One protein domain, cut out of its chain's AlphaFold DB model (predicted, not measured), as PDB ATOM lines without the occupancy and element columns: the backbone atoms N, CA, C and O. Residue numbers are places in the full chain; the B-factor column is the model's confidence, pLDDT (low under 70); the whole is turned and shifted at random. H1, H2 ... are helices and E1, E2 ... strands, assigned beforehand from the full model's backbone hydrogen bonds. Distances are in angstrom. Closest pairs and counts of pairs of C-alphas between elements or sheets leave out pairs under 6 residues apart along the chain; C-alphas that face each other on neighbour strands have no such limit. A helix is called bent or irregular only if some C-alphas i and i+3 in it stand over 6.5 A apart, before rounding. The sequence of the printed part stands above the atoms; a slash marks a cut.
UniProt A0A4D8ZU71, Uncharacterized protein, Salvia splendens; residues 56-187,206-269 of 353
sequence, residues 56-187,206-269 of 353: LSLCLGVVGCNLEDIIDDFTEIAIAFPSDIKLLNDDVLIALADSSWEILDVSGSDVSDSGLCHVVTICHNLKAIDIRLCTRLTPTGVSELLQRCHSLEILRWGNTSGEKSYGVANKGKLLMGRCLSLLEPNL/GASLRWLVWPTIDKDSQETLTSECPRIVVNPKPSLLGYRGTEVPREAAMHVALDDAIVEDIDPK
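Overview. This is residues 56 to 187 and 206 to 269 of the 353 residues of an uncharacterized protein of Salvia splendens (UniProt A0A4D8ZU71). The chain is wound in stacked turns, with the short parallel strands E1 to E4 side by side along one wall and helices H4 to H8 in a row along the other. Beyond the H4 end, residues 64 to 70 and 72 to 83, which hold H2, H3 and part of H1, stick out as an arm, and a long stretch, residues 229 to 259, runs from H8 back to H9 near H1. The printed part has 196 residues, with nine named helices and four named strands in the order H1 H2 H3 H4 E1 H5 E2 H6 E3 H7 E4 H8 H9. The class is mixed, helices and strands, and under half of the residues are in named elements. The whole is compact, with a radius of gyration of the C-alphas of 17.9 A, though only just elongated in outline, spanning 57 by 38 by 30 A.

Along the chain. H1, residues 56 to 65, begins at C-alpha 56 (173.541, 161.338, 157.388) and is 13.9 A long. H2 is residues 67 to 70, H3 74 to 80 and H4 90 to 96. E1, residues 103 to 105, precedes H5, 113 to 120; E2, 128 to 130, precedes H6, 139 to 148, 14.5 A long. E3, residues 154 to 156, leads to H7, 168 to 183, 20.7 A long. E4, residues 211 to 213, leads to H8, 219 to 228, 14.3 A long. H9, residues 260 to 263, ends at C-alpha 263 (170.428, 169.017, 152.755).

Arrangement. The sheet runs E1 E2 E3 E4, each pair of neighbours parallel. N 104 and O 128 are 3.0 A apart, N 156 and O 129 2.9 A, and N 213 and O 155 2.9 A, each within hydrogen-bond range. E1, H5, E2 and E2, H6, E3 are strand-helix-strand units, two parallel neighbour strands with a helix between, with right-handed crossovers. H4 touches H5, closest at C-alphas 90 and 115, 4.5 A, at a shallow tilt of 11 degrees, the same way. H5 touches H6 at C-alphas 113 and 141, 4.2 A; H6 touches H7 at 139 and 175, 4.9 A; H7 touches H8 at 172 and 221, 5.8 A. H6 is not on the sheet, but only just, with 4 pairs of C-alphas within 10 A. H7 is irregular, C-alphas 178 and 181 being 7.2 A apart, with a kink of 40 degrees near residue 177. H1 and H4 are close but not clearly touching, closest at C-alphas 58 and 96, 7.6 A. H1 and H9 are near each other, with 5 pairs of C-alphas within 10 A. H2 and H3 meet only through their link. Residues 211 to 212 of E4 pair in parallel with residues 233 to 234. Every O i to N i+4 pair is within hydrogen-bond range in H1, H3, H4, H5, H6 and H8, and 10 of 12 in H7; H2 and H9 are too short for such a pair.

Size, cuts and confidence. The C-alphas of Asp 72 and Leu 187, the two farthest apart, are 59.3 A apart. Residues 188 to 205 are not printed, and C-alphas 187 and 206 are 9.5 A apart across the cut. The links E3 to H7 and H8 to H9 are long. The mean pLDDT of the printed part is 70.9, and 80 residues are under 70, among them 56 to 87, 159 to 172 and 254 to 269.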
ATOM      1  N   LEU A  56     172.585 160.930 158.418       48.88
ATOM      2  CA  LEU A  56     173.541 161.338 157.388       48.88
ATOM      3  C   LEU A  56     174.658 162.233 157.959       48.88
ATOM      4  O   LEU A  56     175.824 162.048 157.626       48.88
ATOM      5  N   SER A  57     174.331 163.156 158.873       46.81
ATOM      6  CA  SER A  57     175.316 164.022 159.548       46.81
ATOM      7  C   SER A  57     176.185 163.275 160.565       46.81
ATOM      8  O   SER A  57     177.322 163.664 160.806       46.81
ATOM      9  N   LEU A  58     175.665 162.183 161.122       51.72
ATOM     10  CA  LEU A  58     176.367 161.271 162.017       51.72
ATOM     11  C   LEU A  58     177.361 160.408 161.230       51.72
ATOM     12  O   LEU A  58     178.549 160.418 161.541       51.72
ATOM     13  N   CYS A  59     176.909 159.750 160.160       53.31
ATOM     14  CA  CYS A  59     177.774 159.036 159.223       53.31
ATOM     15  C   CYS A  59     178.847 159.970 158.648       53.31
ATOM     16  O   CYS A  59     180.009 159.588 158.597       53.31
ATOM     17  N   LEU A  60     178.504 161.216 158.303       54.84
ATOM     18  CA  LEU A  60     179.472 162.214 157.835       54.84
ATOM     19  C   LEU A  60     180.386 162.771 158.922       54.84
ATOM     20  O   LEU A  60     181.528 163.099 158.623       54.84
ATOM     21  N   GLY A  61     179.928 162.863 160.167       49.88
ATOM     22  CA  GLY A  61     180.780 163.207 161.300       49.88
ATOM     23  C   GLY A  61     181.820 162.119 161.554       49.88
ATOM     24  O   GLY A  61     182.996 162.416 161.714       49.88
ATOM     25  N   VAL A  62     181.410 160.851 161.508       55.59
ATOM     26  CA  VAL A  62     182.290 159.687 161.690       55.59
ATOM     27  C   VAL A  62     183.254 159.539 160.516       55.59
ATOM     28  O   VAL A  62     184.459 159.449 160.733       55.59
ATOM     29  N   VAL A  63     182.754 159.578 159.279       57.41
ATOM     30  CA  VAL A  63     183.582 159.539 158.066       57.41
ATOM     31  C   VAL A  63     184.502 160.757 157.992       57.41
ATOM     32  O   VAL A  63     185.645 160.611 157.590       57.41
ATOM     33  N   GLY A  64     184.056 161.939 158.423       55.75
ATOM     34  CA  GLY A  64     184.871 163.155 158.475       55.75
ATOM     35  C   GLY A  64     185.966 163.114 159.546       55.75
ATOM     36  O   GLY A  64     187.085 163.545 159.286       55.75
ATOM     37  N   CYS A  65     185.674 162.569 160.731       51.44
ATOM     38  CA  CYS A  65     186.645 162.410 161.820       51.44
ATOM     39  C   CYS A  65     187.695 161.326 161.546       51.44
ATOM     40  O   CYS A  65     188.802 161.439 162.058       51.44
ATOM     41  N   ASN A  66     187.356 160.306 160.754       52.50
ATOM     42  CA  ASN A  66     188.266 159.226 160.354       52.50
ATOM     43  C   ASN A  66     188.671 159.349 158.870       52.50
ATOM     44  O   ASN A  66     189.105 158.373 158.263       52.50
ATOM     45  N   LEU A  67     188.495 160.527 158.251       59.34
ATOM     46  CA  LEU A  67     188.658 160.669 156.802       59.34
ATOM     47  C   LEU A  67     190.093 160.363 156.378       59.34
ATOM     48  O   LEU A  67     190.284 159.674 155.388       59.34
ATOM     49  N   GLU A  68     191.083 160.833 157.140       61.91
ATOM     50  CA  GLU A  68     192.506 160.601 156.853       61.91
ATOM     51  C   GLU A  68     192.878 159.106 156.862       61.91
ATOM     52  O   GLU A  68     193.737 158.708 156.080       61.91
ATOM     53  N   ASP A  69     192.192 158.282 157.662       63.72
ATOM     54  CA  ASP A  69     192.419 156.833 157.748       63.72
ATOM     55  C   ASP A  69     191.636 156.031 156.689       63.72
ATOM     56  O   ASP A  69     192.009 154.909 156.368       63.72
ATOM     57  N   ILE A  70     190.541 156.588 156.149       60.75
ATOM     58  CA  ILE A  70     189.612 155.890 155.236       60.75
ATOM     59  C   ILE A  70     189.754 156.387 153.781       60.75
ATOM     60  O   ILE A  70     189.227 155.763 152.864       60.75
ATOM     61  N   ILE A  71     190.452 157.500 153.514       62.22
ATOM     62  CA  ILE A  71     190.473 158.137 152.180       62.22
ATOM     63  C   ILE A  71     191.104 157.267 151.081       62.22
ATOM     64  O   ILE A  71     190.657 157.328 149.935       62.22
ATOM     65  N   ASP A  72     192.093 156.442 151.430       65.38
ATOM     66  CA  ASP A  72     192.744 155.516 150.498       65.38
ATOM     67  C   ASP A  72     191.831 154.306 150.207       65.38
ATOM     68  O   ASP A  72     191.583 153.967 149.044       65.38
ATOM     69  N   ASP A  73     191.209 153.747 151.252       60.78
ATOM     70  CA  ASP A  73     190.228 152.657 151.158       60.78
ATOM     71  C   ASP A  73     188.898 153.106 150.527       60.78
ATOM     72  O   ASP A  73     188.108 152.281 150.067       60.78
ATOM     73  N   PHE A  74     188.632 154.416 150.454       57.00
ATOM     74  CA  PHE A  74     187.360 154.979 149.989       57.00
ATOM     75  C   PHE A  74     186.988 154.525 148.577       57.00
ATOM     76  O   PHE A  74     185.807 154.441 148.248       57.00
ATOM     77  N   THR A  75     187.979 154.209 147.737       56.59
ATOM     78  CA  THR A  75     187.729 153.672 146.392       56.59
ATOM     79  C   THR A  75     187.315 152.203 146.388       56.59
ATOM     80  O   THR A  75     186.459 151.841 145.585       56.59
ATOM     81  N   GLU A  76     187.822 151.374 147.304       57.12
ATOM     82  CA  GLU A  76     187.334 150.000 147.484       57.12
ATOM     83  C   GLU A  76     185.988 149.978 148.219       57.12
ATOM     84  O   GLU A  76     185.066 149.282 147.796       57.12
ATOM     85  N   ILE A  77     185.817 150.810 149.252       55.06
ATOM     86  CA  ILE A  77     184.563 150.946 150.004       55.06
ATOM     87  C   ILE A  77     183.433 151.467 149.096       55.06
ATOM     88  O   ILE A  77     182.320 150.944 149.138       55.06
ATOM     89  N   ALA A  78     183.709 152.425 148.201       48.47
ATOM     90  CA  ALA A  78     182.744 152.895 147.200       48.47
ATOM     91  C   ALA A  78     182.325 151.816 146.186       48.47
ATOM     92  O   ALA A  78     181.219 151.886 145.656       48.47
ATOM     93  N   ILE A  79     183.180 150.821 145.922       49.88
ATOM     94  CA  ILE A  79     182.851 149.651 145.091       49.88
ATOM     95  C   ILE A  79     182.099 148.591 145.917       49.88
ATOM     96  O   ILE A  79     181.252 147.877 145.380       49.88
ATOM     97  N   ALA A  80     182.376 148.503 147.220       50.22
ATOM     98  CA  ALA A  80     181.707 147.597 148.149       50.22
ATOM     99  C   ALA A  80     180.283 148.041 148.529       50.22
ATOM    100  O   ALA A  80     179.497 147.192 148.946       50.22
ATOM    101  N   PHE A  81     179.928 149.324 148.373       41.34
ATOM    102  CA  PHE A  81     178.556 149.818 148.532       41.34
ATOM    103  C   PHE A  81     177.665 149.386 147.347       41.34
ATOM    104  O   PHE A  81     177.785 149.945 146.254       41.34
ATOM    105  N   PRO A  82     176.724 148.436 147.527       41.31
ATOM    106  CA  PRO A  82     175.759 148.094 146.488       41.31
ATOM    107  C   PRO A  82     174.707 149.204 146.390       41.31
ATOM    108  O   PRO A  82     174.473 149.922 147.356       41.31
ATOM    109  N   SER A  83     173.976 149.296 145.280       43.12
ATOM    110  CA  SER A  83     172.884 150.278 145.130       43.12
ATOM    111  C   SER A  83     171.740 150.129 146.156       43.12
ATOM    112  O   SER A  83     170.934 151.042 146.299       43.12
ATOM    113  N   ASP A  84     171.692 148.998 146.871       45.69
ATOM    114  CA  ASP A  84     170.655 148.596 147.829       45.69
ATOM    115  C   ASP A  84     171.209 148.512 149.274       45.69
ATOM    116  O   ASP A  84     171.069 147.490 149.955       45.69
ATOM    117  N   ILE A  85     171.917 149.547 149.747       47.03
ATOM    118  CA  ILE A  85     172.609 149.495 151.049       47.03
ATOM    119  C   ILE A  85     171.609 149.410 152.218       47.03
ATOM    120  O   ILE A  85     170.929 150.382 152.552       47.03
ATOM    121  N   LYS A  86     171.611 148.283 152.940       53.97
ATOM    122  CA  LYS A  86     171.132 148.226 154.330       53.97
ATOM    123  C   LYS A  86     172.156 148.941 155.219       53.97
ATOM    124  O   LYS A  86     173.100 148.314 155.690       53.97
ATOM    125  N   LEU A  87     172.015 150.259 155.365       62.44
ATOM    126  CA  LEU A  87     173.115 151.143 155.777       62.44
ATOM    127  C   LEU A  87     173.677 150.872 157.186       62.44
ATOM    128  O   LEU A  87     174.851 151.138 157.427       62.44
ATOM    129  N   LEU A  88     172.859 150.352 158.108       74.69
ATOM    130  CA  LEU A  88     173.250 150.097 159.499       74.69
ATOM    131  C   LEU A  88     172.891 148.683 159.960       74.69
ATOM    132  O   LEU A  88     171.892 148.102 159.532       74.69
ATOM    133  N   ASN A  89     173.665 148.191 160.922       82.69
ATOM    134  CA  ASN A  89     173.348 147.040 161.761       82.69
ATOM    135  C   ASN A  89     173.290 147.470 163.242       82.69
ATOM    136  O   ASN A  89     173.482 148.645 163.566       82.69
ATOM    137  N   ASP A  90     173.013 146.519 164.136       86.56
ATOM    138  CA  ASP A  90     172.882 146.784 165.574       86.56
ATOM    139  C   ASP A  90     174.165 147.384 166.182       86.56
ATOM    140  O   ASP A  90     174.091 148.380 166.899       86.56
ATOM    141  N   ASP A  91     175.337 146.825 165.859       80.38
ATOM    142  CA  ASP A  91     176.625 147.238 166.434       80.38
ATOM    143  C   ASP A  91     176.995 148.677 166.053       80.38
ATOM    144  O   ASP A  91     177.373 149.474 166.912       80.38
ATOM    145  N   VAL A  92     176.841 149.034 164.771       79.56
ATOM    146  CA  VAL A  92     177.110 150.391 164.275       79.56
ATOM    147  C   VAL A  92     176.108 151.382 164.863       79.56
ATOM    148  O   VAL A  92     176.508 152.454 165.308       79.56
ATOM    149  N   LEU A  93     174.818 151.040 164.925       83.19
ATOM    150  CA  LEU A  93     173.815 151.945 165.488       83.19
ATOM    151  C   LEU A  93     174.052 152.199 166.989       83.19
ATOM    152  O   LEU A  93     173.926 153.340 167.432       83.19
ATOM    153  N   ILE A  94     174.436 151.174 167.761       84.12
ATOM    154  CA  ILE A  94     174.782 151.311 169.186       84.12
ATOM    155  C   ILE A  94     176.056 152.142 169.371       84.12
ATOM    156  O   ILE A  94     176.066 153.049 170.199       84.12
ATOM    157  N   ALA A  95     177.114 151.868 168.600       77.44
ATOM    158  CA  ALA A  95     178.393 152.577 168.713       77.44
ATOM    159  C   ALA A  95     178.281 154.083 168.419       77.44
ATOM    160  O   ALA A  95     179.108 154.867 168.882       77.44
ATOM    161  N   LEU A  96     177.267 154.475 167.647       78.25
ATOM    162  CA  LEU A  96     177.012 155.857 167.264       78.25
ATOM    163  C   LEU A  96     175.969 156.572 168.135       78.25
ATOM    164  O   LEU A  96     175.888 157.797 168.066       78.25
ATOM    165  N   ALA A  97     175.176 155.839 168.923       80.81
ATOM    166  CA  ALA A  97     174.046 156.374 169.679       80.81
ATOM    167  C   ALA A  97     174.451 157.511 170.634       80.81
ATOM    168  O   ALA A  97     175.334 157.351 171.477       80.81
ATOM    169  N   ASP A  98     173.751 158.647 170.549       78.00
ATOM    170  CA  ASP A  98     174.013 159.828 171.375       78.00
ATOM    171  C   ASP A  98     172.721 160.385 171.995       78.00
ATOM    172  O   ASP A  98     171.669 160.489 171.365       78.00
ATOM    173  N   SER A  99     172.815 160.796 173.261       81.56
ATOM    174  CA  SER A  99     171.695 161.351 174.034       81.56
ATOM    175  C   SER A  99     171.058 162.621 173.447       81.56
ATOM    176  O   SER A  99     169.931 162.961 173.808       81.56
ATOM    177  N   SER A 100     171.756 163.330 172.557       78.00
ATOM    178  CA  SER A 100     171.306 164.557 171.890       78.00
ATOM    179  C   SER A 100     170.457 164.323 170.635       78.00
ATOM    180  O   SER A 100     169.968 165.292 170.049       78.00
ATOM    181  N   TRP A 101     170.260 163.070 170.212       82.62
ATOM    182  CA  TRP A 101     169.435 162.749 169.050       82.62
ATOM    183  C   TRP A 101     167.957 163.065 169.304       82.62
ATOM    184  O   TRP A 101     167.306 162.435 170.135       82.62
ATOM    185  N   GLU A 102     167.412 164.014 168.536       83.00
ATOM    186  CA  GLU A 102     165.965 164.264 168.470       83.00
ATOM    187  C   GLU A 102     165.300 163.577 167.264       83.00
ATOM    188  O   GLU A 102     164.090 163.348 167.284       83.00
ATOM    189  N   ILE A 103     166.066 163.243 166.218       82.19
ATOM    190  CA  ILE A 103     165.578 162.631 164.974       82.19
ATOM    191  C   ILE A 103     166.509 161.482 164.582       82.19
ATOM    192  O   ILE A 103     167.718 161.684 164.487       82.19
ATOM    193  N   LEU A 104     165.947 160.302 164.313       85.00
ATOM    194  CA  LEU A 104     166.689 159.119 163.880       85.00
ATOM    195  C   LEU A 104     165.996 158.459 162.679       85.00
ATOM    196  O   LEU A 104     164.889 157.949 162.804       85.00
ATOM    197  N   ASP A 105     166.643 158.432 161.518       84.81
ATOM    198  CA  ASP A 105     166.198 157.610 160.388       84.81
ATOM    199  C   ASP A 105     167.097 156.372 160.317       84.81
ATOM    200  O   ASP A 105     168.310 156.502 160.168       84.81
ATOM    201  N   VAL A 106     166.516 155.182 160.483       83.19
ATOM    202  CA  VAL A 106     167.193 153.897 160.237       83.19
ATOM    203  C   VAL A 106     166.438 153.073 159.194       83.19
ATOM    204  O   VAL A 106     166.587 151.853 159.138       83.19
ATOM    205  N   SER A 107     165.600 153.713 158.373       81.94
ATOM    206  CA  SER A 107     164.741 152.998 157.436       81.94
ATOM    207  C   SER A 107     165.548 152.153 156.440       81.94
ATOM    208  O   SER A 107     166.635 152.516 155.996       81.94
ATOM    209  N   GLY A 108     165.055 150.945 156.160       76.50
ATOM    210  CA  GLY A 108     165.740 149.952 155.322       76.50
ATOM    211  C   GLY A 108     166.994 149.311 155.936       76.50
ATOM    212  O   GLY A 108     167.574 148.427 155.309       76.50
ATOM    213  N   SER A 109     167.405 149.695 157.148       81.25
ATOM    214  CA  SER A 109     168.590 149.135 157.812       81.25
ATOM    215  C   SER A 109     168.333 147.752 158.424       81.25
ATOM    216  O   SER A 109     167.194 147.348 158.673       81.25
ATOM    217  N   ASP A 110     169.406 147.009 158.707       82.69
ATOM    218  CA  ASP A 110     169.348 145.670 159.301       82.69
ATOM    219  C   ASP A 110     169.331 145.720 160.840       82.69
ATOM    220  O   ASP A 110     170.073 145.007 161.506       82.69
ATOM    221  N   VAL A 111     168.487 146.576 161.416       87.06
ATOM    222  CA  VAL A 111     168.378 146.805 162.870       87.06
ATOM    223  C   VAL A 111     167.330 145.873 163.490       87.06
ATOM    224  O   VAL A 111     166.253 145.678 162.924       87.06
ATOM    225  N   SER A 112     167.637 145.297 164.652       90.06
ATOM    226  CA  SER A 112     166.756 144.424 165.440       90.06
ATOM    227  C   SER A 112     166.079 145.126 166.608       90.06
ATOM    228  O   SER A 112     166.503 146.195 167.048       90.06
ATOM    229  N   ASP A 113     165.080 144.447 167.180       90.44
ATOM    230  CA  ASP A 113     164.447 144.839 168.441       90.44
ATOM    231  C   ASP A 113     165.497 145.065 169.547       90.44
ATOM    232  O   ASP A 113     165.416 146.051 170.271       90.44
ATOM    233  N   SER A 114     166.525 144.210 169.641       91.75
ATOM    234  CA  SER A 114     167.609 144.339 170.628       91.75
ATOM    235  C   SER A 114     168.526 145.541 170.390       91.75
ATOM    236  O   SER A 114     168.863 146.236 171.347       91.75
ATOM    237  N   GLY A 115     168.913 145.808 169.137       90.94
ATOM    238  CA  GLY A 115     169.742 146.970 168.803       90.94
ATOM    239  C   GLY A 115     168.997 148.275 169.059       90.94
ATOM    240  O   GLY A 115     169.501 149.157 169.753       90.94
ATOM    241  N   LEU A 116     167.746 148.356 168.596       90.94
ATOM    242  CA  LEU A 116     166.877 149.501 168.847       90.94
ATOM    243  C   LEU A 116     166.619 149.699 170.349       90.94
ATOM    244  O   LEU A 116     166.739 150.822 170.832       90.94
ATOM    245  N   CYS A 117     166.336 148.627 171.103       90.31
ATOM    246  CA  CYS A 117     166.122 148.694 172.553       90.31
ATOM    247  C   CYS A 117     167.353 149.240 173.298       90.31
ATOM    248  O   CYS A 117     167.204 150.031 174.227       90.31
ATOM    249  N   HIS A 118     168.569 148.892 172.864       91.12
ATOM    250  CA  HIS A 118     169.794 149.467 173.423       91.12
ATOM    251  C   HIS A 118     169.921 150.962 173.086       91.12
ATOM    252  O   HIS A 118     170.197 151.779 173.954       91.12
ATOM    253  N   VAL A 119     169.661 151.359 171.842       88.62
ATOM    254  CA  VAL A 119     169.798 152.757 171.395       88.62
ATOM    255  C   VAL A 119     168.831 153.688 172.135       88.62
ATOM    256  O   VAL A 119     169.203 154.804 172.500       88.62
ATOM    257  N   VAL A 120     167.615 153.229 172.445       87.19
ATOM    258  CA  VAL A 120     166.622 154.025 173.194       87.19
ATOM    259  C   VAL A 120     166.922 154.144 174.696       87.19
ATOM    260  O   VAL A 120     166.332 154.999 175.356       87.19
ATOM    261  N   THR A 121     167.851 153.351 175.257       88.56
ATOM    262  CA  THR A 121     168.385 153.620 176.610       88.56
ATOM    263  C   THR A 121     169.442 154.725 176.624       88.56
ATOM    264  O   THR A 121     169.813 155.172 177.704       88.56
ATOM    265  N   ILE A 122     169.882 155.197 175.451       86.00
ATOM    266  CA  ILE A 122     170.830 156.307 175.285       86.00
ATOM    267  C   ILE A 122     170.093 157.559 174.774       86.00
ATOM    268  O   ILE A 122     170.238 158.651 175.322       86.00
ATOM    269  N   CYS A 123     169.250 157.402 173.748       85.00
ATOM    270  CA  CYS A 123     168.593 158.490 173.013       85.00
ATOM    271  C   CYS A 123     167.292 158.980 173.687       85.00
ATOM    272  O   CYS A 123     166.205 158.898 173.115       85.00
ATOM    273  N   HIS A 124     167.375 159.494 174.916       82.06
ATOM    274  CA  HIS A 124     166.194 159.920 175.688       82.06
ATOM    275  C   HIS A 124     165.430 161.125 175.101       82.06
ATOM    276  O   HIS A 124     164.250 161.308 175.400       82.06
ATOM    277  N   ASN A 125     166.081 161.944 174.268       81.69
ATOM    278  CA  ASN A 125     165.494 163.149 173.668       81.69
ATOM    279  C   ASN A 125     164.821 162.904 172.303       81.69
ATOM    280  O   ASN A 125     164.447 163.864 171.629       81.69
ATOM    281  N   LEU A 126     164.666 161.640 171.892       86.88
ATOM    282  CA  LEU A 126     164.167 161.273 170.571       86.88
ATOM    283  C   LEU A 126     162.691 161.671 170.383       86.88
ATOM    284  O   LEU A 126     161.822 161.210 171.121       86.88
ATOM    285  N   LYS A 127     162.421 162.503 169.369       88.12
ATOM    286  CA  LYS A 127     161.095 163.040 169.008       88.12
ATOM    287  C   LYS A 127     160.545 162.447 167.718       88.12
ATOM    288  O   LYS A 127     159.330 162.308 167.595       88.12
ATOM    289  N   ALA A 128     161.408 162.091 166.769       87.94
ATOM    290  CA  ALA A 128     161.009 161.478 165.507       87.94
ATOM    291  C   ALA A 128     161.891 160.279 165.153       87.94
ATOM    292  O   ALA A 128     163.115 160.357 165.264       87.94
ATOM    293  N   ILE A 129     161.279 159.188 164.686       89.62
ATOM    294  CA  ILE A 129     162.018 158.012 164.213       89.62
ATOM    295  C   ILE A 129     161.416 157.382 162.950       89.62
ATOM    296  O   ILE A 129     160.197 157.200 162.855       89.62
ATOM    297  N   ASP A 130     162.281 157.013 162.000       87.25
ATOM    298  CA  ASP A 130     161.952 156.094 160.907       87.25
ATOM    299  C   ASP A 130     162.480 154.691 161.167       87.25
ATOM    300  O   ASP A 130     163.677 154.483 161.357       87.25
ATOM    301  N   ILE A 131     161.571 153.727 161.091       87.00
ATOM    302  CA  ILE A 131     161.857 152.293 161.125       87.00
ATOM    303  C   ILE A 131     161.131 151.552 159.989       87.00
ATOM    304  O   ILE A 131     160.901 150.340 160.058       87.00
ATOM    305  N   ARG A 132     160.714 152.268 158.931       83.56
ATOM    306  CA  ARG A 132     160.142 151.644 157.727       83.56
ATOM    307  C   ARG A 132     161.167 150.715 157.074       83.56
ATOM    308  O   ARG A 132     162.367 150.924 157.183       83.56
ATOM    309  N   LEU A 133     160.696 149.685 156.372       79.56
ATOM    310  CA  LEU A 133     161.506 148.684 155.654       79.56
ATOM    311  C   LEU A 133     162.448 147.812 156.522       79.56
ATOM    312  O   LEU A 133     162.916 146.791 156.024       79.56
ATOM    313  N   CYS A 134     162.659 148.106 157.810       82.56
ATOM    314  CA  CYS A 134     163.476 147.294 158.719       82.56
ATOM    315  C   CYS A 134     162.866 145.896 158.938       82.56
ATOM    316  O   CYS A 134     161.891 145.724 159.673       82.56
ATOM    317  N   THR A 135     163.429 144.865 158.302       80.94
ATOM    318  CA  THR A 135     162.848 143.508 158.296       80.94
ATOM    319  C   THR A 135     162.992 142.754 159.619       80.94
ATOM    320  O   THR A 135     162.206 141.843 159.870       80.94
ATOM    321  N   ARG A 136     163.973 143.121 160.457       84.06
ATOM    322  CA  ARG A 136     164.268 142.484 161.756       84.06
ATOM    323  C   ARG A 136     163.497 143.099 162.940       84.06
ATOM    324  O   ARG A 136     163.605 142.567 164.042       84.06
ATOM    325  N   LEU A 137     162.712 144.164 162.727       86.00
ATOM    326  CA  LEU A 137     161.885 144.793 163.767       86.00
ATOM    327  C   LEU A 137     160.484 144.171 163.871       86.00
ATOM    328  O   LEU A 137     159.823 143.873 162.865       86.00
ATOM    329  N   THR A 138     160.006 144.004 165.106       86.25
ATOM    330  CA  THR A 138     158.721 143.367 165.432       86.25
ATOM    331  C   THR A 138     157.798 144.284 166.253       86.25
ATOM    332  O   THR A 138     158.252 145.272 166.833       86.25
ATOM    333  N   PRO A 139     156.489 143.955 166.371       85.31
ATOM    334  CA  PRO A 139     155.573 144.594 167.325       85.31
ATOM    335  C   PRO A 139     156.081 144.688 168.771       85.31
ATOM    336  O   PRO A 139     155.607 145.541 169.514       85.31
ATOM    337  N   THR A 140     157.028 143.838 169.179       84.88
ATOM    338  CA  THR A 140     157.612 143.859 170.526       84.88
ATOM    339  C   THR A 140     158.634 144.986 170.676       84.88
ATOM    340  O   THR A 140     158.417 145.867 171.503       84.88
ATOM    341  N   GLY A 141     159.690 145.036 169.851       86.81
ATOM    342  CA  GLY A 141     160.745 146.057 169.979       86.81
ATOM    343  C   GLY A 141     160.243 147.495 169.854       86.81
ATOM    344  O   GLY A 141     160.793 148.410 170.462       86.81
ATOM    345  N   VAL A 142     159.144 147.712 169.132       87.69
ATOM    346  CA  VAL A 142     158.541 149.044 169.011       87.69
ATOM    347  C   VAL A 142     157.539 149.356 170.129       87.69
ATOM    348  O   VAL A 142     157.366 150.520 170.488       87.69
ATOM    349  N   SER A 143     156.934 148.341 170.751       85.38
ATOM    350  CA  SER A 143     156.260 148.528 172.042       85.38
ATOM    351  C   SER A 143     157.267 148.999 173.098       85.38
ATOM    352  O   SER A 143     156.957 149.896 173.876       85.38
ATOM    353  N   GLU A 144     158.491 148.459 173.084       85.75
ATOM    354  CA  GLU A 144     159.581 148.895 173.968       85.75
ATOM    355  C   GLU A 144     160.108 150.300 173.621       85.75
ATOM    356  O   GLU A 144     160.335 151.097 174.530       85.75
ATOM    357  N   LEU A 145     160.233 150.649 172.330       88.50
ATOM    358  CA  LEU A 145     160.508 152.023 171.871       88.50
ATOM    359  C   LEU A 145     159.496 153.014 172.469       88.50
ATOM    360  O   LEU A 145     159.897 154.001 173.079       88.50
ATOM    361  N   LEU A 146     158.195 152.742 172.319       85.69
ATOM    362  CA  LEU A 146     157.124 153.617 172.810       85.69
ATOM    363  C   LEU A 146     157.083 153.702 174.343       85.69
ATOM    364  O   LEU A 146     156.747 154.752 174.882       85.69
ATOM    365  N   GLN A 147     157.464 152.629 175.040       83.62
ATOM    366  CA  GLN A 147     157.564 152.607 176.500       83.62
ATOM    367  C   GLN A 147     158.778 153.393 177.035       83.62
ATOM    368  O   GLN A 147     158.741 153.878 178.163       83.62
ATOM    369  N   ARG A 148     159.874 153.498 176.269       82.75
ATOM    370  CA  ARG A 148     161.132 154.132 176.720       82.75
ATOM    371  C   ARG A 148     161.295 155.575 176.230       82.75
ATOM    372  O   ARG A 148     161.774 156.424 176.985       82.75
ATOM    373  N   CYS A 149     160.880 155.878 175.002       82.69
ATOM    374  CA  CYS A 149     160.981 157.209 174.400       82.69
ATOM    375  C   CYS A 149     159.735 158.054 174.701       82.69
ATOM    376  O   CYS A 149     158.907 158.313 173.831       82.69
ATOM    377  N   HIS A 150     159.625 158.525 175.944       82.69
ATOM    378  CA  HIS A 150     158.512 159.355 176.423       82.69
ATOM    379  C   HIS A 150     158.294 160.628 175.583       82.69
ATOM    380  O   HIS A 150     157.154 161.045 175.397       82.69
ATOM    381  N   SER A 151     159.371 161.200 175.033       84.94
ATOM    382  CA  SER A 151     159.366 162.389 174.166       84.94
ATOM    383  C   SER A 151     159.058 162.102 172.688       84.94
ATOM    384  O   SER A 151     159.096 163.031 171.885       84.94
ATOM    385  N   LEU A 152     158.785 160.850 172.295       88.44
ATOM    386  CA  LEU A 152     158.564 160.500 170.891       88.44
ATOM    387  C   LEU A 152     157.211 161.031 170.409       88.44
ATOM    388  O   LEU A 152     156.161 160.574 170.854       88.44
ATOM    389  N   GLU A 153     157.233 161.962 169.457       88.62
ATOM    390  CA  GLU A 153     156.041 162.574 168.867       88.62
ATOM    391  C   GLU A 153     155.679 161.946 167.506       88.62
ATOM    392  O   GLU A 153     154.492 161.818 167.185       88.62
ATOM    393  N   ILE A 154     156.683 161.534 166.716       88.81
ATOM    394  CA  ILE A 154     156.547 160.997 165.349       88.81
ATOM    395  C   ILE A 154     157.157 159.592 165.253       88.81
ATOM    396  O   ILE A 154     158.356 159.405 165.462       88.81
ATOM    397  N   LEU A 155     156.353 158.617 164.829       91.00
ATOM    398  CA  LEU A 155     156.798 157.260 164.505       91.00
ATOM    399  C   LEU A 155     156.454 156.939 163.047       91.00
ATOM    400  O   LEU A 155     155.296 157.053 162.638       91.00
ATOM    401  N   ARG A 156     157.441 156.504 162.259       88.12
ATOM    402  CA  ARG A 156     157.233 156.034 160.882       88.12
ATOM    403  C   ARG A 156     157.516 154.531 160.825       88.12
ATOM    404  O   ARG A 156     158.652 154.095 160.981       88.12
ATOM    405  N   TRP A 157     156.461 153.740 160.631       86.56
ATOM    406  CA  TRP A 157     156.466 152.275 160.641       86.56
ATOM    407  C   TRP A 157     156.073 151.706 159.274       86.56
ATOM    408  O   TRP A 157     155.160 152.192 158.608       86.56
ATOM    409  N   GLY A 158     156.668 150.576 158.891       76.25
ATOM    410  CA  GLY A 158     156.001 149.619 158.001       76.25
ATOM    411  C   GLY A 158     156.673 149.406 156.667       76.25
ATOM    412  O   GLY A 158     157.853 149.691 156.507       76.25
ATOM    413  N   ASN A 159     155.919 148.839 155.724       64.50
ATOM    414  CA  ASN A 159     156.455 148.420 154.433       64.50
ATOM    415  C   ASN A 159     157.673 147.475 154.569       64.50
ATOM    416  O   ASN A 159     158.669 147.651 153.882       64.50
ATOM    417  N   THR A 160     157.638 146.494 155.484       56.19
ATOM    418  CA  THR A 160     158.740 145.520 155.619       56.19
ATOM    419  C   THR A 160     158.768 144.610 154.391       56.19
ATOM    420  O   THR A 160     157.921 143.723 154.274       56.19
ATOM    421  N   SER A 161     159.724 144.826 153.485       50.00
ATOM    422  CA  SER A 161     159.899 144.084 152.230       50.00
ATOM    423  C   SER A 161     160.491 142.692 152.474       50.00
ATOM    424  O   SER A 161     161.627 142.395 152.117       50.00
ATOM    425  N   GLY A 162     159.702 141.832 153.114       47.50
ATOM    426  CA  GLY A 162     160.044 140.451 153.424       47.50
ATOM    427  C   GLY A 162     158.787 139.644 153.735       47.50
ATOM    428  O   GLY A 162     157.983 140.043 154.569       47.50
ATOM    429  N   GLU A 163     158.659 138.503 153.056       41.91
ATOM    430  CA  GLU A 163     157.667 137.440 153.286       41.91
ATOM    431  C   GLU A 163     156.195 137.706 152.897       41.91
ATOM    432  O   GLU A 163     155.366 138.211 153.651       41.91
ATOM    433  N   LYS A 164     155.851 137.198 151.705       44.41
ATOM    434  CA  LYS A 164     154.639 136.403 151.410       44.41
ATOM    435  C   LYS A 164     153.394 136.682 152.282       44.41
ATOM    436  O   LYS A 164     153.016 135.860 153.107       44.41
ATOM    437  N   SER A 165     152.696 137.779 151.986       41.94
ATOM    438  CA  SER A 165     151.221 137.931 151.983       41.94
ATOM    439  C   SER A 165     150.353 137.559 153.211       41.94
ATOM    440  O   SER A 165     149.143 137.755 153.132       41.94
ATOM    441  N   TYR A 166     150.893 137.068 154.332       43.09
ATOM    442  CA  TYR A 166     150.091 136.615 155.488       43.09
ATOM    443  C   TYR A 166     150.440 137.318 156.815       43.09
ATOM    444  O   TYR A 166     149.712 137.179 157.794       43.09
ATOM    445  N   GLY A 167     151.528 138.098 156.864       51.06
ATOM    446  CA  GLY A 167     152.020 138.713 158.106       51.06
ATOM    447  C   GLY A 167     151.520 140.132 158.416       51.06
ATOM    448  O   GLY A 167     151.512 140.521 159.581       51.06
ATOM    449  N   VAL A 168     151.110 140.924 157.417       54.44
ATOM    450  CA  VAL A 168     150.920 142.384 157.587       54.44
ATOM    451  C   VAL A 168     149.743 142.723 158.513       54.44
ATOM    452  O   VAL A 168     149.946 143.425 159.500       54.44
ATOM    453  N   ALA A 169     148.557 142.156 158.270       55.56
ATOM    454  CA  ALA A 169     147.378 142.369 159.122       55.56
ATOM    455  C   ALA A 169     147.577 141.839 160.559       55.56
ATOM    456  O   ALA A 169     147.072 142.407 161.525       55.56
ATOM    457  N   ASN A 170     148.375 140.776 160.725       66.44
ATOM    458  CA  ASN A 170     148.722 140.271 162.053       66.44
ATOM    459  C   ASN A 170     149.672 141.229 162.793       66.44
ATOM    460  O   ASN A 170     149.514 141.404 163.998       66.44
ATOM    461  N   LYS A 171     150.621 141.891 162.107       68.62
ATOM    462  CA  LYS A 171     151.483 142.919 162.727       68.62
ATOM    463  C   LYS A 171     150.670 144.121 163.229       68.62
ATOM    464  O   LYS A 171     150.963 144.590 164.323       68.62
ATOM    465  N   GLY A 172     149.648 144.559 162.483       69.56
ATOM    466  CA  GLY A 172     148.673 145.576 162.908       69.56
ATOM    467  C   GLY A 172     148.045 145.240 164.256       69.56
ATOM    468  O   GLY A 172     148.347 145.858 165.279       69.56
ATOM    469  N   LYS A 173     147.270 144.154 164.270       72.75
ATOM    470  CA  LYS A 173     146.572 143.646 165.456       72.75
ATOM    471  C   LYS A 173     147.495 143.357 166.649       72.75
ATOM    472  O   LYS A 173     147.136 143.663 167.784       72.75
ATOM    473  N   LEU A 174     148.679 142.781 166.413       74.00
ATOM    474  CA  LEU A 174     149.660 142.490 167.468       74.00
ATOM    475  C   LEU A 174     150.292 143.753 168.057       74.00
ATOM    476  O   LEU A 174     150.586 143.761 169.250       74.00
ATOM    477  N   LEU A 175     150.505 144.803 167.256       76.12
ATOM    478  CA  LEU A 175     150.976 146.081 167.782       76.12
ATOM    479  C   LEU A 175     149.883 146.753 168.611       76.12
ATOM    480  O   LEU A 175     150.164 147.206 169.714       76.12
ATOM    481  N   MET A 176     148.636 146.758 168.130       78.50
ATOM    482  CA  MET A 176     147.511 147.347 168.865       78.50
ATOM    483  C   MET A 176     147.306 146.667 170.219       78.50
ATOM    484  O   MET A 176     147.331 147.338 171.246       78.50
ATOM    485  N   GLY A 177     147.254 145.332 170.253       75.88
ATOM    486  CA  GLY A 177     147.131 144.576 171.505       75.88
ATOM    487  C   GLY A 177     148.301 144.729 172.491       75.88
ATOM    488  O   GLY A 177     148.190 144.257 173.619       75.88
ATOM    489  N   ARG A 178     149.418 145.355 172.089       77.31
ATOM    490  CA  ARG A 178     150.576 145.658 172.951       77.31
ATOM    491  C   ARG A 178     150.704 147.135 173.311       77.31
ATOM    492  O   ARG A 178     151.189 147.444 174.392       77.31
ATOM    493  N   CYS A 179     150.315 148.029 172.405       74.88
ATOM    494  CA  CYS A 179     150.586 149.458 172.513       74.88
ATOM    495  C   CYS A 179     149.368 150.301 172.881       74.88
ATOM    496  O   CYS A 179     149.581 151.435 173.287       74.88
ATOM    497  N   LEU A 180     148.127 149.808 172.773       74.19
ATOM    498  CA  LEU A 180     146.940 150.604 173.129       74.19
ATOM    499  C   LEU A 180     147.052 151.186 174.549       74.19
ATOM    500  O   LEU A 180     147.072 152.403 174.697       74.19
ATOM    501  N   SER A 181     147.357 150.355 175.547       69.44
ATOM    502  CA  SER A 181     147.582 150.788 176.936       69.44
ATOM    503  C   SER A 181     148.839 151.649 177.173       69.44
ATOM    504  O   SER A 181     149.011 152.180 178.265       69.44
ATOM    505  N   LEU A 182     149.734 151.787 176.184       73.00
ATOM    506  CA  LEU A 182     150.893 152.700 176.221       73.00
ATOM    507  C   LEU A 182     150.599 154.044 175.526       73.00
ATOM    508  O   LEU A 182     151.289 155.039 175.762       73.00
ATOM    509  N   LEU A 183     149.614 154.055 174.625       68.31
ATOM    510  CA  LEU A 183     149.197 155.197 173.808       68.31
ATOM    511  C   LEU A 183     147.980 155.925 174.407       68.31
ATOM    512  O   LEU A 183     147.823 157.136 174.187       68.31
ATOM    513  N   GLU A 184     147.165 155.202 175.179       62.50
ATOM    514  CA  GLU A 184     146.122 155.725 176.059       62.50
ATOM    515  C   GLU A 184     146.713 156.732 177.069       62.50
ATOM    516  O   GLU A 184     147.756 156.476 177.680       62.50
ATOM    517  N   PRO A 185     146.084 157.906 177.261       51.97
ATOM    518  CA  PRO A 185     146.458 158.806 178.340       51.97
ATOM    519  C   PRO A 185     146.043 158.181 179.675       51.97
ATOM    520  O   PRO A 185     144.877 157.838 179.865       51.97
ATOM    521  N   ASN A 186     146.987 158.066 180.609       46.66
ATOM    522  CA  ASN A 186     146.730 157.486 181.922       46.66
ATOM    523  C   ASN A 186     145.886 158.451 182.777       46.66
ATOM    524  O   ASN A 186     146.410 159.300 183.501       46.66
ATOM    525  N   LEU A 187     144.561 158.359 182.632       46.78
ATOM    526  CA  LEU A 187     143.572 159.081 183.429       46.78
ATOM    527  C   LEU A 187     143.469 158.433 184.814       46.78
ATOM    528  O   LEU A 187     142.499 157.740 185.119       46.78
ATOM    529  N   GLY A 206     151.891 158.148 179.844       49.88
ATOM    530  CA  GLY A 206     151.537 157.624 178.521       49.88
ATOM    531  C   GLY A 206     152.409 158.284 177.449       49.88
ATOM    532  O   GLY A 206     152.899 159.399 177.651       49.88
ATOM    533  N   ALA A 207     152.631 157.615 176.316       60.66
ATOM    534  CA  ALA A 207     153.546 158.101 175.280       60.66
ATOM    535  C   ALA A 207     153.125 159.475 174.719       60.66
ATOM    536  O   ALA A 207     151.931 159.748 174.543       60.66
ATOM    537  N   SER A 208     154.093 160.331 174.362       78.81
ATOM    538  CA  SER A 208     153.833 161.638 173.728       78.81
ATOM    539  C   SER A 208     153.508 161.550 172.224       78.81
ATOM    540  O   SER A 208     153.501 162.570 171.529       78.81
ATOM    541  N   LEU A 209     153.219 160.355 171.699       85.75
ATOM    542  CA  LEU A 209     153.039 160.134 170.267       85.75
ATOM    543  C   LEU A 209     151.816 160.897 169.730       85.75
ATOM    544  O   LEU A 209     150.716 160.815 170.280       85.75
ATOM    545  N   ARG A 210     152.008 161.632 168.629       85.44
ATOM    546  CA  ARG A 210     150.958 162.421 167.955       85.44
ATOM    547  C   ARG A 210     150.808 162.087 166.476       85.44
ATOM    548  O   ARG A 210     149.730 162.296 165.925       85.44
ATOM    549  N   TRP A 211     151.850 161.563 165.832       88.25
ATOM    550  CA  TRP A 211     151.847 161.272 164.399       88.25
ATOM    551  C   TRP A 211     152.398 159.874 164.118       88.25
ATOM    552  O   TRP A 211     153.526 159.552 164.487       88.25
ATOM    553  N   LEU A 212     151.601 159.057 163.428       89.25
ATOM    554  CA  LEU A 212     151.972 157.702 163.025       89.25
ATOM    555  C   LEU A 212     151.919 157.584 161.501       89.25
ATOM    556  O   LEU A 212     150.843 157.603 160.903       89.25
ATOM    557  N   VAL A 213     153.074 157.441 160.856       88.69
ATOM    558  CA  VAL A 213     153.156 157.168 159.414       88.69
ATOM    559  C   VAL A 213     153.248 155.660 159.230       88.69
ATOM    560  O   VAL A 213     154.309 155.081 159.430       88.69
ATOM    561  N   TRP A 214     152.142 155.022 158.851       87.19
ATOM    562  CA  TRP A 214     152.069 153.584 158.601       87.19
ATOM    563  C   TRP A 214     151.316 153.286 157.295       87.19
ATOM    564  O   TRP A 214     150.112 153.023 157.314       87.19
ATOM    565  N   PRO A 215     152.000 153.298 156.134       80.62
ATOM    566  CA  PRO A 215     151.341 153.185 154.826       80.62
ATOM    567  C   PRO A 215     150.635 151.845 154.578       80.62
ATOM    568  O   PRO A 215     149.744 151.767 153.739       80.62
ATOM    569  N   THR A 216     151.040 150.789 155.289       79.69
ATOM    570  CA  THR A 216     150.534 149.414 155.134       79.69
ATOM    571  C   THR A 216     149.668 148.962 156.317       79.69
ATOM    572  O   THR A 216     149.651 147.770 156.625       79.69
ATOM    573  N   ILE A 217     149.038 149.895 157.037       82.94
ATOM    574  CA  ILE A 217     148.120 149.574 158.136       82.94
ATOM    575  C   ILE A 217     146.822 148.959 157.587       82.94
ATOM    576  O   ILE A 217     146.311 149.391 156.552       82.94
ATOM    577  N   ASP A 218     146.294 147.936 158.258       83.69
ATOM    578  CA  ASP A 218     144.969 147.393 157.961       83.69
ATOM    579  C   ASP A 218     143.849 148.303 158.490       83.69
ATOM    580  O   ASP A 218     144.030 149.089 159.423       83.69
ATOM    581  N   LYS A 219     142.672 148.190 157.868       84.44
ATOM    582  CA  LYS A 219     141.525 149.052 158.162       84.44
ATOM    583  C   LYS A 219     141.076 148.936 159.625       84.44
ATOM    584  O   LYS A 219     140.872 149.961 160.266       84.44
ATOM    585  N   ASP A 220     140.979 147.718 160.149       84.88
ATOM    586  CA  ASP A 220     140.498 147.439 161.507       84.88
ATOM    587  C   ASP A 220     141.432 148.058 162.564       84.88
ATOM    588  O   ASP A 220     140.976 148.733 163.489       84.88
ATOM    589  N   SER A 221     142.752 147.912 162.398       84.31
ATOM    590  CA  SER A 221     143.747 148.550 163.273       84.31
ATOM    591  C   SER A 221     143.731 150.079 163.152       84.31
ATOM    592  O   SER A 221     143.911 150.773 164.153       84.31
ATOM    593  N   GLN A 222     143.481 150.629 161.957       84.75
ATOM    594  CA  GLN A 222     143.343 152.077 161.766       84.75
ATOM    595  C   GLN A 222     142.075 152.636 162.433       84.75
ATOM    596  O   GLN A 222     142.128 153.705 163.047       84.75
ATOM    597  N   GLU A 223     140.944 151.934 162.332       85.31
ATOM    598  CA  GLU A 223     139.697 152.310 163.009       85.31
ATOM    599  C   GLU A 223     139.866 152.235 164.533       85.31
ATOM    600  O   GLU A 223     139.515 153.195 165.216       85.31
ATOM    601  N   THR A 224     140.534 151.192 165.043       84.00
ATOM    602  CA  THR A 224     140.858 151.030 166.475       84.00
ATOM    603  C   THR A 224     141.762 152.157 167.000       84.00
ATOM    604  O   THR A 224     141.487 152.741 168.042       84.00
ATOM    605  N   LEU A 225     142.814 152.551 166.268       82.25
ATOM    606  CA  LEU A 225     143.624 153.724 166.645       82.25
ATOM    607  C   LEU A 225     142.810 155.018 166.670       82.25
ATOM    608  O   LEU A 225     143.085 155.906 167.473       82.25
ATOM    609  N   THR A 226     141.826 155.138 165.782       83.19
ATOM    610  CA  THR A 226     140.999 156.342 165.676       83.19
ATOM    611  C   THR A 226     139.962 156.421 166.802       83.19
ATOM    612  O   THR A 226     139.637 157.531 167.223       83.19
ATOM    613  N   SER A 227     139.461 155.282 167.303       82.06
ATOM    614  CA  SER A 227     138.541 155.229 168.448       82.06
ATOM    615  C   SER A 227     139.266 155.360 169.788       82.06
ATOM    616  O   SER A 227     138.927 156.252 170.564       82.06
ATOM    617  N   GLU A 228     140.289 154.538 170.034       80.81
ATOM    618  CA  GLU A 228     140.956 154.458 171.343       80.81
ATOM    619  C   GLU A 228     142.014 155.556 171.537       80.81
ATOM    620  O   GLU A 228     142.275 156.004 172.651       80.81
ATOM    621  N   CYS A 229     142.643 156.022 170.453       79.00
ATOM    622  CA  CYS A 229     143.760 156.970 170.494       79.00
ATOM    623  C   CYS A 229     143.532 158.211 169.601       79.00
ATOM    624  O   CYS A 229     144.400 158.554 168.792       79.00
ATOM    625  N   PRO A 230     142.433 158.980 169.772       78.38
ATOM    626  CA  PRO A 230     142.046 160.088 168.881       78.38
ATOM    627  C   PRO A 230     143.040 161.270 168.834       78.38
ATOM    628  O   PRO A 230     142.892 162.183 168.018       78.38
ATOM    629  N   ARG A 231     144.051 161.271 169.711       80.38
ATOM    630  CA  ARG A 231     145.203 162.188 169.713       80.38
ATOM    631  C   ARG A 231     146.213 161.879 168.595       80.38
ATOM    632  O   ARG A 231     146.934 162.787 168.184       80.38
ATOM    633  N   ILE A 232     146.280 160.630 168.131       84.88
ATOM    634  CA  ILE A 232     147.271 160.146 167.164       84.88
ATOM    635  C   ILE A 232     146.711 160.279 165.749       84.88
ATOM    636  O   ILE A 232     145.732 159.633 165.378       84.88
ATOM    637  N   VAL A 233     147.362 161.093 164.921       86.25
ATOM    638  CA  VAL A 233     147.009 161.235 163.507       86.25
ATOM    639  C   VAL A 233     147.759 160.180 162.695       86.25
ATOM    640  O   VAL A 233     148.977 160.257 162.524       86.25
ATOM    641  N   VAL A 234     147.018 159.196 162.181       86.19
ATOM    642  CA  VAL A 234     147.547 158.134 161.312       86.19
ATOM    643  C   VAL A 234     147.608 158.616 159.859       86.19
ATOM    644  O   VAL A 234     146.622 159.126 159.329       86.19
ATOM    645  N   ASN A 235     148.757 158.430 159.201       86.69
ATOM    646  CA  ASN A 235     149.026 158.799 157.803       86.69
ATOM    647  C   ASN A 235     148.589 160.239 157.442       86.69
ATOM    648  O   ASN A 235     147.780 160.429 156.525       86.69
ATOM    649  N   PRO A 236     149.103 161.269 158.145       81.94
ATOM    650  CA  PRO A 236     148.691 162.648 157.922       81.94
ATOM    651  C   PRO A 236     149.013 163.105 156.492       81.94
ATOM    652  O   PRO A 236     150.133 162.965 155.997       81.94
ATOM    653  N   LYS A 237     148.017 163.692 155.823       73.06
ATOM    654  CA  LYS A 237     148.182 164.286 154.492       73.06
ATOM    655  C   LYS A 237     148.603 165.750 154.637       73.06
ATOM    656  O   LYS A 237     147.883 166.488 155.318       73.06
ATOM    657  N   PRO A 238     149.688 166.209 153.985       60.16
ATOM    658  CA  PRO A 238     150.040 167.625 153.987       60.16
ATOM    659  C   PRO A 238     148.906 168.422 153.336       60.16
ATOM    660  O   PRO A 238     148.618 168.275 152.150       60.16
ATOM    661  N   SER A 239     148.215 169.207 154.158       53.53
ATOM    662  CA  SER A 239     146.973 169.895 153.812       53.53
ATOM    663  C   SER A 239     147.057 171.323 154.336       53.53
ATOM    664  O   SER A 239     147.240 171.517 155.535       53.53
ATOM    665  N   LEU A 240     146.873 172.315 153.461       48.72
ATOM    666  CA  LEU A 240     147.032 173.751 153.766       48.72
ATOM    667  C   LEU A 240     146.080 174.305 154.851       48.72
ATOM    668  O   LEU A 240     146.195 175.466 155.226       48.72
ATOM    669  N   LEU A 241     145.131 173.498 155.338       50.41
ATOM    670  CA  LEU A 241     144.121 173.862 156.340       50.41
ATOM    671  C   LEU A 241     144.326 173.197 157.717       50.41
ATOM    672  O   LEU A 241     143.585 173.507 158.647       50.41
ATOM    673  N   GLY A 242     145.332 172.322 157.864       49.00
ATOM    674  CA  GLY A 242     145.658 171.634 159.120       49.00
ATOM    675  C   GLY A 242     144.628 170.587 159.577       49.00
ATOM    676  O   GLY A 242     143.452 170.624 159.220       49.00
ATOM    677  N   TYR A 243     145.058 169.636 160.410       48.62
ATOM    678  CA  TYR A 243     144.146 168.701 161.083       48.62
ATOM    679  C   TYR A 243     143.795 169.279 162.462       48.62
ATOM    680  O   TYR A 243     144.674 169.438 163.307       48.62
ATOM    681  N   ARG A 244     142.522 169.643 162.685       51.00
ATOM    682  CA  ARG A 244     142.025 170.299 163.922       51.00
ATOM    683  C   ARG A 244     142.925 171.449 164.433       51.00
ATOM    684  O   ARG A 244     143.210 171.534 165.624       51.00
ATOM    685  N   GLY A 245     143.415 172.318 163.545       49.22
ATOM    686  CA  GLY A 245     144.269 173.452 163.930       49.22
ATOM    687  C   GLY A 245     145.674 173.083 164.437       49.22
ATOM    688  O   GLY A 245     146.405 173.967 164.870       49.22
ATOM    689  N   THR A 246     146.069 171.808 164.364       56.03
ATOM    690  CA  THR A 246     147.468 171.386 164.495       56.03
ATOM    691  C   THR A 246     148.094 171.366 163.099       56.03
ATOM    692  O   THR A 246     147.596 170.675 162.203       56.03
ATOM    693  N   GLU A 247     149.179 172.115 162.900       64.56
ATOM    694  CA  GLU A 247     150.008 171.980 161.699       64.56
ATOM    695  C   GLU A 247     150.688 170.604 161.704       64.56
ATOM    696  O   GLU A 247     151.190 170.145 162.730       64.56
ATOM    697  N   VAL A 248     150.660 169.916 160.562       71.19
ATOM    698  CA  VAL A 248     151.347 168.629 160.403       71.19
ATOM    699  C   VAL A 248     152.840 168.922 160.231       71.19
ATOM    700  O   VAL A 248     153.182 169.627 159.280       71.19
ATOM    701  N   PRO A 249     153.730 168.405 161.099       74.12
ATOM    702  CA  PRO A 249     155.163 168.598 160.942       74.12
ATOM    703  C   PRO A 249     155.644 167.924 159.656       74.12
ATOM    704  O   PRO A 249     155.147 166.868 159.252       74.12
ATOM    705  N   ARG A 250     156.633 168.547 159.019       71.56
ATOM    706  CA  ARG A 250     157.278 168.109 157.772       71.56
ATOM    707  C   ARG A 250     157.738 166.651 157.854       71.56
ATOM    708  O   ARG A 250     157.533 165.868 156.934       71.56
ATOM    709  N   GLU A 251     158.283 166.299 159.005       76.75
ATOM    710  CA  GLU A 251     158.821 165.005 159.414       76.75
ATOM    711  C   GLU A 251     157.757 163.885 159.407       76.75
ATOM    712  O   GLU A 251     158.075 162.710 159.219       76.75
ATOM    713  N   ALA A 252     156.471 164.236 159.549       72.44
ATOM    714  CA  ALA A 252     155.350 163.300 159.460       72.44
ATOM    715  C   ALA A 252     154.801 163.125 158.025       72.44
ATOM    716  O   ALA A 252     153.937 162.275 157.799       72.44
ATOM    717  N   ALA A 253     155.280 163.880 157.028       70.56
ATOM    718  CA  ALA A 253     154.853 163.713 155.640       70.56
ATOM    719  C   ALA A 253     155.516 162.478 155.006       70.56
ATOM    720  O   ALA A 253     156.733 162.343 155.006       70.56
ATOM    721  N   MET A 254     154.732 161.563 154.424       65.50
ATOM    722  CA  MET A 254     155.205 160.244 153.948       65.50
ATOM    723  C   MET A 254     156.338 160.273 152.898       65.50
ATOM    724  O   MET A 254     157.118 159.324 152.826       65.50
ATOM    725  N   HIS A 255     156.400 161.326 152.077       59.88
ATOM    726  CA  HIS A 255     157.317 161.460 150.934       59.88
ATOM    727  C   HIS A 255     158.554 162.325 151.218       59.88
ATOM    728  O   HIS A 255     159.384 162.484 150.332       59.88
ATOM    729  N   VAL A 256     158.649 162.905 152.415       62.62
ATOM    730  CA  VAL A 256     159.798 163.705 152.849       62.62
ATOM    731  C   VAL A 256     160.747 162.783 153.613       62.62
ATOM    732  O   VAL A 256     160.297 162.008 154.466       62.62
ATOM    733  N   ALA A 257     162.039 162.810 153.305       60.50
ATOM    734  CA  ALA A 257     163.042 162.142 154.122       60.50
ATOM    735  C   ALA A 257     163.235 162.947 155.420       60.50
ATOM    736  O   ALA A 257     163.156 164.182 155.422       60.50
ATOM    737  N   LEU A 258     163.410 162.262 156.555       59.59
ATOM    738  CA  LEU A 258     163.460 162.925 157.869       59.59
ATOM    739  C   LEU A 258     164.647 163.895 158.001       59.59
ATOM    740  O   LEU A 258     164.613 164.808 158.821       59.59
ATOM    741  N   ASP A 259     165.659 163.724 157.156       56.06
ATOM    742  CA  ASP A 259     166.888 164.499 157.049       56.06
ATOM    743  C   ASP A 259     166.877 165.585 155.951       56.06
ATOM    744  O   ASP A 259     167.762 166.443 155.962       56.06
ATOM    745  N   ASP A 260     165.871 165.648 155.060       46.22
ATOM    746  CA  ASP A 260     165.855 166.595 153.920       46.22
ATOM    747  C   ASP A 260     166.046 168.079 154.356       46.22
ATOM    748  O   ASP A 260     166.512 168.903 153.575       46.22
ATOM    749  N   ALA A 261     165.698 168.454 155.600       43.81
ATOM    750  CA  ALA A 261     165.836 169.824 156.139       43.81
ATOM    751  C   ALA A 261     167.291 170.231 156.481       43.81
ATOM    752  O   ALA A 261     167.557 171.353 156.940       43.81
ATOM    753  N   ILE A 262     168.231 169.299 156.322       48.44
ATOM    754  CA  ILE A 262     169.671 169.492 156.519       48.44
ATOM    755  C   ILE A 262     170.376 169.628 155.162       48.44
ATOM    756  O   ILE A 262     171.347 170.375 155.060       48.44
ATOM    757  N   VAL A 263     169.854 168.987 154.112       42.25
ATOM    758  CA  VAL A 263     170.428 169.017 152.755       42.25
ATOM    759  C   VAL A 263     170.300 170.404 152.106       42.25
ATOM    760  O   VAL A 263     171.190 170.807 151.365       42.25
ATOM    761  N   GLU A 264     169.257 171.178 152.436       42.09
ATOM    762  CA  GLU A 264     169.059 172.546 151.916       42.09
ATOM    763  C   GLU A 264     170.206 173.526 152.264       42.09
ATOM    764  O   GLU A 264     170.455 174.457 151.499       42.09
ATOM    765  N   ASP A 265     170.935 173.304 153.368       42.41
ATOM    766  CA  ASP A 265     172.066 174.154 153.794       42.41
ATOM    767  C   ASP A 265     173.436 173.669 153.264       42.41
ATOM    768  O   ASP A 265     174.457 174.329 153.483       42.41
ATOM    769  N   ILE A 266     173.490 172.524 152.574       43.50
ATOM    770  CA  ILE A 266     174.724 171.953 152.019       43.50
ATOM    771  C   ILE A 266     174.745 172.227 150.510       43.50
ATOM    772  O   ILE A 266     174.237 171.433 149.721       43.50
ATOM    773  N   ASP A 267     175.351 173.347 150.091       41.00
ATOM    774  CA  ASP A 267     175.554 173.644 148.661       41.00
ATOM    775  C   ASP A 267     176.315 172.475 148.000       41.00
ATOM    776  O   ASP A 267     177.463 172.215 148.380       41.00
ATOM    777  N   PRO A 268     175.752 171.795 146.979       40.81
ATOM    778  CA  PRO A 268     176.440 170.717 146.268       40.81
ATOM    779  C   PRO A 268     177.803 171.134 145.692       40.81
ATOM    780  O   PRO A 268     178.680 170.294 145.493       40.81
ATOM    781  N   LYS A 269     178.031 172.434 145.454       42.91
ATOM    782  CA  LYS A 269     179.333 172.968 145.025       42.91
ATOM    783  C   LYS A 269     180.393 172.967 146.121       42.91
ATOM    784  O   LYS A 269     181.571 172.922 145.781       42.91
TER     785      LYS A 269